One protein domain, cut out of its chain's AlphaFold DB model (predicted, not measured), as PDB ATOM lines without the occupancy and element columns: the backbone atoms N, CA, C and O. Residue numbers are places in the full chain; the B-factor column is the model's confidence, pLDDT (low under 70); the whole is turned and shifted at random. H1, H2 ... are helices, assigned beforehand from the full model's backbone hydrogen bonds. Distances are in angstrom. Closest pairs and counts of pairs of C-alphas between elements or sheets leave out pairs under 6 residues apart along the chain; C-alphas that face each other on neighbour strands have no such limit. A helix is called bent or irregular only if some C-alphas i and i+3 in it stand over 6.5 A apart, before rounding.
ATOM      1  N   ASP A 316     180.323 206.144 189.366       83.44
ATOM      2  CA  ASP A 316     181.598 205.448 189.590       83.44
ATOM      3  C   ASP A 316     182.824 206.384 189.649       83.44
ATOM      4  O   ASP A 316     183.913 205.934 190.013       83.44
ATOM      5  N   GLN A 317     182.648 207.682 189.374       84.88
ATOM      6  CA  GLN A 317     183.716 208.692 189.306       84.88
ATOM      7  C   GLN A 317     183.846 209.560 190.572       84.88
ATOM      8  O   GLN A 317     184.631 210.509 190.583       84.88
ATOM      9  N   VAL A 318     183.122 209.229 191.651       84.88
ATOM     10  CA  VAL A 318     183.160 209.932 192.951       84.88
ATOM     11  C   VAL A 318     184.583 209.972 193.523       84.88
ATOM     12  O   VAL A 318     185.113 208.962 193.991       84.88
ATOM     13  N   ILE A 319     185.208 211.156 193.522       86.88
ATOM     14  CA  ILE A 319     186.542 211.398 194.098       86.88
ATOM     15  C   ILE A 319     186.533 212.733 194.857       86.88
ATOM     16  O   ILE A 319     186.848 213.791 194.309       86.88
ATOM     17  N   PHE A 320     186.191 212.692 196.147       86.12
ATOM     18  CA  PHE A 320     186.120 213.884 196.996       86.12
ATOM     19  C   PHE A 320     187.451 214.655 197.068       86.12
ATOM     20  O   PHE A 320     188.504 214.114 197.404       86.12
ATOM     21  N   GLY A 321     187.393 215.968 196.817       79.75
ATOM     22  CA  GLY A 321     188.551 216.871 196.915       79.75
ATOM     23  C   GLY A 321     188.931 217.296 198.344       79.75
ATOM     24  O   GLY A 321     189.961 217.944 198.533       79.75
ATOM     25  N   SER A 322     188.116 216.949 199.346       90.31
ATOM     26  CA  SER A 322     188.320 217.239 200.772       90.31
ATOM     27  C   SER A 322     188.003 215.992 201.592       90.31
ATOM     28  O   SER A 322     186.923 215.421 201.456       90.31
ATOM     29  N   ALA A 323     188.928 215.608 202.474       91.81
ATOM     30  CA  ALA A 323     188.749 214.481 203.389       91.81
ATOM     31  C   ALA A 323     187.702 214.782 204.480       91.81
ATOM     32  O   ALA A 323     187.100 213.875 205.046       91.81
ATOM     33  N   GLU A 324     187.478 216.063 204.780       93.69
ATOM     34  CA  GLU A 324     186.430 216.527 205.685       93.69
ATOM     35  C   GLU A 324     185.037 216.326 205.069       93.69
ATOM     36  O   GLU A 324     184.152 215.794 205.740       93.69
ATOM     37  N   LEU A 325     184.859 216.688 203.791       91.69
ATOM     38  CA  LEU A 325     183.615 216.449 203.052       91.69
ATOM     39  C   LEU A 325     183.392 214.949 202.808       91.69
ATOM     40  O   LEU A 325     182.295 214.456 203.043       91.69
ATOM     41  N   GLU A 326     184.441 214.206 202.437       92.94
ATOM     42  CA  GLU A 326     184.408 212.741 202.315       92.94
ATOM     43  C   GLU A 326     183.937 212.079 203.620       92.94
ATOM     44  O   GLU A 326     183.075 211.201 203.598       92.94
ATOM     45  N   GLN A 327     184.453 212.520 204.775       93.50
ATOM     46  CA  GLN A 327     184.023 212.000 206.073       93.50
ATOM     47  C   GLN A 327     182.554 212.337 206.373       93.50
ATOM     48  O   GLN A 327     181.842 211.492 206.916       93.50
ATOM     49  N   GLN A 328     182.091 213.541 206.030       94.12
ATOM     50  CA  GLN A 328     180.692 213.941 206.216       94.12
ATOM     51  C   GLN A 328     179.750 213.130 205.320       94.12
ATOM     52  O   GLN A 328     178.795 212.550 205.830       94.12
ATOM     53  N   ALA A 329     180.068 212.998 204.030       93.38
ATOM     54  CA  ALA A 329     179.290 212.225 203.067       93.38
ATOM     55  C   ALA A 329     179.173 210.747 203.484       93.38
ATOM     56  O   ALA A 329     178.069 210.223 203.605       93.38
ATOM     57  N   ASN A 330     180.286 210.096 203.849       93.56
ATOM     58  CA  ASN A 330     180.269 208.718 204.364       93.56
ATOM     59  C   ASN A 330     179.505 208.558 205.696       93.56
ATOM     60  O   ASN A 330     179.087 207.450 206.019       93.56
ATOM     61  N   THR A 331     179.329 209.632 206.478       93.62
ATOM     62  CA  THR A 331     178.546 209.607 207.730       93.62
ATOM     63  C   THR A 331     177.044 209.787 207.482       93.62
ATOM     64  O   THR A 331     176.248 209.336 208.295       93.62
ATOM     65  N   VAL A 332     176.656 210.452 206.390       94.62
ATOM     66  CA  VAL A 332     175.252 210.755 206.053       94.62
ATOM     67  C   VAL A 332     174.642 209.708 205.124       94.62
ATOM     68  O   VAL A 332     173.497 209.324 205.320       94.62
ATOM     69  N   CYS A 333     175.405 209.213 204.150       93.12
ATOM     70  CA  CYS A 333     174.915 208.257 203.158       93.12
ATOM     71  C   CYS A 333     174.995 206.789 203.607       93.12
ATOM     72  O   CYS A 333     174.509 205.916 202.900       93.12
ATOM     73  N   GLU A 334     175.727 206.493 204.689       92.62
ATOM     74  CA  GLU A 334     176.088 205.140 205.171       92.62
ATOM     75  C   GLU A 334     176.662 204.160 204.110       92.62
ATOM     76  O   GLU A 334     176.819 202.965 204.365       92.62
ATOM     77  N   GLY A 335     177.058 204.666 202.934       86.31
ATOM     78  CA  GLY A 335     177.569 203.892 201.796       86.31
ATOM     79  C   GLY A 335     176.666 203.885 200.554       86.31
ATOM     80  O   GLY A 335     177.055 203.295 199.544       86.31
ATOM     81  N   ASP A 336     175.500 204.535 200.595       90.12
ATOM     82  CA  ASP A 336     174.638 204.723 199.426       90.12
ATOM     83  C   ASP A 336     175.332 205.552 198.327       90.12
ATOM     84  O   ASP A 336     175.910 206.608 198.586       90.12
ATOM     85  N   ARG A 337     175.295 205.052 197.085       88.50
ATOM     86  CA  ARG A 337     176.020 205.638 195.943       88.50
ATOM     87  C   ARG A 337     175.383 206.908 195.393       88.50
ATOM     88  O   ARG A 337     176.120 207.763 194.917       88.50
ATOM     89  N   GLU A 338     174.058 206.993 195.435       89.38
ATOM     90  CA  GLU A 338     173.279 208.122 194.916       89.38
ATOM     91  C   GLU A 338     173.573 209.341 195.809       89.38
ATOM     92  O   GLU A 338     174.202 210.302 195.370       89.38
ATOM     93  N   CYS A 339     173.356 209.204 197.122       92.00
ATOM     94  CA  CYS A 339     173.718 210.214 198.124       92.00
ATOM     95  C   CYS A 339     175.208 210.625 198.093       92.00
ATOM     96  O   CYS A 339     175.531 211.808 198.232       92.00
ATOM     97  N   LEU A 340     176.142 209.677 197.919       92.56
ATOM     98  CA  LEU A 340     177.576 210.001 197.851       92.56
ATOM     99  C   LEU A 340     177.942 210.798 196.589       92.56
ATOM    100  O   LEU A 340     178.875 211.601 196.640       92.56
ATOM    101  N   PHE A 341     177.238 210.583 195.478       91.25
ATOM    102  CA  PHE A 341     177.445 211.303 194.223       91.25
ATOM    103  C   PHE A 341     176.844 212.716 194.280       91.25
ATOM    104  O   PHE A 341     177.556 213.678 193.994       91.25
ATOM    105  N   ASP A 342     175.628 212.851 194.813       91.19
ATOM    106  CA  ASP A 342     174.962 214.130 195.107       91.19
ATOM    107  C   ASP A 342     175.857 215.102 195.903       91.19
ATOM    108  O   ASP A 342     176.043 216.268 195.536       91.19
ATOM    109  N   ILE A 343     176.472 214.620 196.994       91.69
ATOM    110  CA  ILE A 343     177.358 215.434 197.851       91.69
ATOM    111  C   ILE A 343     178.708 215.705 197.167       91.69
ATOM    112  O   ILE A 343     179.340 216.730 197.430       91.69
ATOM    113  N   PHE A 344     179.173 214.809 196.293       90.44
ATOM    114  CA  PHE A 344     180.401 215.000 195.515       90.44
ATOM    115  C   PHE A 344     180.244 216.092 194.447       90.44
ATOM    116  O   PHE A 344     181.147 216.919 194.304       90.44
ATOM    117  N   GLU A 345     179.104 216.134 193.753       89.44
ATOM    118  CA  GLU A 345     178.816 217.128 192.717       89.44
ATOM    119  C   GLU A 345     178.409 218.489 193.292       89.44
ATOM    120  O   GLU A 345     178.987 219.512 192.924       89.44
ATOM    121  N   THR A 346     177.449 218.534 194.219       89.00
ATOM    122  CA  THR A 346     176.961 219.812 194.780       89.00
ATOM    123  C   THR A 346     177.897 220.405 195.837       89.00
ATOM    124  O   THR A 346     177.941 221.622 196.031       89.00
ATOM    125  N   GLY A 347     178.639 219.556 196.555       89.19
ATOM    126  CA  GLY A 347     179.376 219.940 197.759       89.19
ATOM    127  C   GLY A 347     178.496 220.209 198.990       89.19
ATOM    128  O   GLY A 347     179.035 220.603 200.027       89.19
ATOM    129  N   ASP A 348     177.174 220.008 198.906       89.88
ATOM    130  CA  ASP A 348     176.230 220.222 200.007       89.88
ATOM    131  C   ASP A 348     175.759 218.888 200.604       89.88
ATOM    132  O   ASP A 348     175.028 218.110 199.996       89.88
ATOM    133  N   VAL A 349     176.156 218.651 201.854       91.31
ATOM    134  CA  VAL A 349     175.802 217.456 202.635       91.31
ATOM    135  C   VAL A 349     174.287 217.350 202.876       91.31
ATOM    136  O   VAL A 349     173.774 216.250 203.059       91.31
ATOM    137  N   GLU A 350     173.557 218.470 202.857       89.81
ATOM    138  CA  GLU A 350     172.098 218.477 203.013       89.81
ATOM    139  C   GLU A 350     171.372 217.957 201.760       89.81
ATOM    140  O   GLU A 350     170.257 217.466 201.893       89.81
ATOM    141  N   VAL A 351     171.984 218.011 200.568       88.88
ATOM    142  CA  VAL A 351     171.384 217.453 199.341       88.88
ATOM    143  C   VAL A 351     171.338 215.928 199.442       88.88
ATOM    144  O   VAL A 351     170.248 215.371 199.520       88.88
ATOM    145  N   GLY A 352     172.492 215.266 199.594       88.94
ATOM    146  CA  GLY A 352     172.545 213.803 199.732       88.94
ATOM    147  C   GLY A 352     171.737 213.257 200.916       88.94
ATOM    148  O   GLY A 352     171.124 212.195 200.815       88.94
ATOM    149  N   ALA A 353     171.668 214.003 202.028       89.62
ATOM    150  CA  ALA A 353     170.814 213.644 203.165       89.62
ATOM    151  C   ALA A 353     169.331 213.512 202.772       89.62
ATOM    152  O   ALA A 353     168.633 212.638 203.285       89.62
ATOM    153  N   LEU A 354     168.847 214.361 201.863       87.94
ATOM    154  CA  LEU A 354     167.481 214.294 201.349       87.94
ATOM    155  C   LEU A 354     167.317 213.189 200.294       87.94
ATOM    156  O   LEU A 354     166.244 212.595 200.222       87.94
ATOM    157  N   SER A 355     168.363 212.860 199.531       87.12
ATOM    158  CA  SER A 355     168.370 211.746 198.566       87.12
ATOM    159  C   SER A 355     168.093 210.403 199.245       87.12
ATOM    160  O   SER A 355     167.291 209.616 198.743       87.12
ATOM    161  N   VAL A 356     168.674 210.175 200.432       87.56
ATOM    162  CA  VAL A 356     168.363 209.002 201.271       87.56
ATOM    163  C   VAL A 356     166.890 209.011 201.694       87.56
ATOM    164  O   VAL A 356     166.185 208.030 201.467       87.56
ATOM    165  N   VAL A 357     166.389 210.131 202.229       86.00
ATOM    166  CA  VAL A 357     164.990 210.245 202.689       86.00
ATOM    167  C   VAL A 357     163.993 210.017 201.547       86.00
ATOM    168  O   VAL A 357     163.044 209.260 201.712       86.00
ATOM    169  N   MET A 358     164.222 210.587 200.359       79.81
ATOM    170  CA  MET A 358     163.338 210.402 199.196       79.81
ATOM    171  C   MET A 358     163.287 208.958 198.680       79.81
ATOM    172  O   MET A 358     162.290 208.563 198.062       79.81
ATOM    173  N   LYS A 359     164.347 208.184 198.929       80.06
ATOM    174  CA  LYS A 359     164.468 206.763 198.596       80.06
ATOM    175  C   LYS A 359     163.772 205.886 199.637       80.06
ATOM    176  O   LYS A 359     162.983 205.022 199.265       80.06
ATOM    177  N   GLU A 360     163.977 206.159 200.927       81.75
ATOM    178  CA  GLU A 360     163.254 205.492 202.019       81.75
ATOM    179  C   GLU A 360     161.741 205.747 201.939       81.75
ATOM    180  O   GLU A 360     160.960 204.794 201.973       81.75
ATOM    181  N   ASP A 361     161.320 207.000 201.726       76.44
ATOM    182  CA  ASP A 361     159.915 207.371 201.516       76.44
ATOM    183  C   ASP A 361     159.290 206.588 200.351       76.44
ATOM    184  O   ASP A 361     158.130 206.190 200.431       76.44
ATOM    185  N   LEU A 362     160.033 206.349 199.261       73.50
ATOM    186  CA  LEU A 362     159.510 205.634 198.093       73.50
ATOM    187  C   LEU A 362     159.187 204.175 198.428       73.50
ATOM    188  O   LEU A 362     158.106 203.697 198.088       73.50
ATOM    189  N   GLU A 363     160.100 203.484 199.110       72.38
ATOM    190  CA  GLU A 363     159.918 202.079 199.480       72.38
ATOM    191  C   GLU A 363     158.876 201.913 200.599       72.38
ATOM    192  O   GLU A 363     158.012 201.039 200.504       72.38
ATOM    193  N   ILE A 364     158.849 202.807 201.595       68.25
ATOM    194  CA  ILE A 364     157.783 202.854 202.613       68.25
ATOM    195  C   ILE A 364     156.417 203.059 201.941       68.25
ATOM    196  O   ILE A 364     155.457 202.339 202.224       68.25
ATOM    197  N   GLU A 365     156.310 204.007 201.007       67.12
ATOM    198  CA  GLU A 365     155.061 204.277 200.299       67.12
ATOM    199  C   GLU A 365     154.665 203.205 199.262       67.12
ATOM    200  O   GLU A 365     153.504 203.204 198.833       67.12
ATOM    201  N   LYS A 366     155.582 202.317 198.847       64.94
ATOM    202  CA  LYS A 366     155.263 201.085 198.103       64.94
ATOM    203  C   LYS A 366     154.675 200.038 199.043       64.94
ATOM    204  O   LYS A 366     153.554 199.594 198.810       64.94
ATOM    205  N   ILE A 367     155.365 199.724 200.144       64.31
ATOM    206  CA  ILE A 367     154.916 198.753 201.159       64.31
ATOM    207  C   ILE A 367     153.496 199.098 201.637       64.31
ATOM    208  O   ILE A 367     152.595 198.262 201.594       64.31
ATOM    209  N   VAL A 368     153.239 200.368 201.970       60.22
ATOM    210  CA  VAL A 368     151.916 200.848 202.417       60.22
ATOM    211  C   VAL A 368     150.824 200.757 201.332       60.22
ATOM    212  O   VAL A 368     149.638 200.752 201.666       60.22
ATOM    213  N   ARG A 369     151.168 200.649 200.037       56.41
ATOM    214  CA  ARG A 369     150.198 200.362 198.957       56.41
ATOM    215  C   ARG A 369     149.906 198.871 198.784       56.41
ATOM    216  O   ARG A 369     148.822 198.540 198.306       56.41
ATOM    217  N   GLU A 370     150.835 197.991 199.151       62.03
ATOM    218  CA  GLU A 370     150.702 196.540 198.956       62.03
ATOM    219  C   GLU A 370     150.110 195.795 200.161       62.03
ATOM    220  O   GLU A 370     149.717 194.637 200.023       62.03
ATOM    221  N   ILE A 371     149.959 196.454 201.314       65.88
ATOM    222  CA  ILE A 371     149.236 195.923 202.480       65.88
ATOM    223  C   ILE A 371     147.718 195.953 202.219       65.88
ATOM    224  O   ILE A 371     147.062 196.992 202.353       65.88
TER     225      ILE A 371
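Overview. This is residues 316 to 371 of the 1156 residues of the protein "mucin-like protein isoform X1" of Branchiostoma belcheri (UniProt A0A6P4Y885). A long helix, H3, has its first part packed with two short helices, H1 and H2, in a small compact head, while its far end, residues 360 to 370, sticks out with Ile 371 as a free arm. The head is a three-helix bundle, up and down, each helix running against the one before it in the chain; the arm makes the length of the whole. The printed part has 56 residues with three named helices, in the order H1, H2, H3, and no named strand; the class is all helix. The whole is loose, with a radius of gyration of the C-alphas of 13.0 A, and its C-alphas span 45 by 20 by 16 A.

Arrangement. Begin with H3, residues 349 to 370, and look at its first residues. With residues 349 to 356 alone it touches H2, residues 337 to 346; the closest C-alphas are those of Cys 339 and Gly 352, 4.1 A apart. The two run opposite ways at a shallow tilt of 34.8 degrees, only just short of steep, and form a helical hairpin. With residues 349 to 353 alone H3 touches H1, residues 323 to 332, where the closest C-alphas, of Val 332 and Ala 353, are 6.0 A apart. H1 and H3 run the same way at a shallow tilt of 18 degrees. H1 and H2 form a second helical hairpin: they touch, with the C-alphas of Ala 329 and Leu 340 closest at 5.9 A, and run opposite ways at a steep tilt of 44 degrees. With two of the three tilts shallow, the helix packing is mostly aligned, but only just. In H1 and H2 every O i to N i+4 pair is within hydrogen-bond range; in H3 it is 16 of 18.

Along the chain. Find C-alpha 349 at (175.802, 217.456, 202.635); from there H3 runs 32.9 A to C-alpha 370 at (150.702, 196.540, 198.956). Then go back to C-alpha 323 at (188.749, 214.481, 203.389), where H1 begins; it covers 14.3 A to C-alpha 332. H2 also covers 14.3 A, from C-alpha 337 to C-alpha 346. No helix is bent.

Size, cuts and confidence. Look for the two C-alphas farthest apart at Gly 321 and Ile 371, 44.9 A from each other. Without residues 360 to 371, which stand free, the body has 44 residues and spans 26 by 19 by 17 A. The printed part has no cut, and both links, H1 to H2 and H2 to H3, are tight. The mean pLDDT of the printed part is 84.8; residues 364 to 371 are under 70.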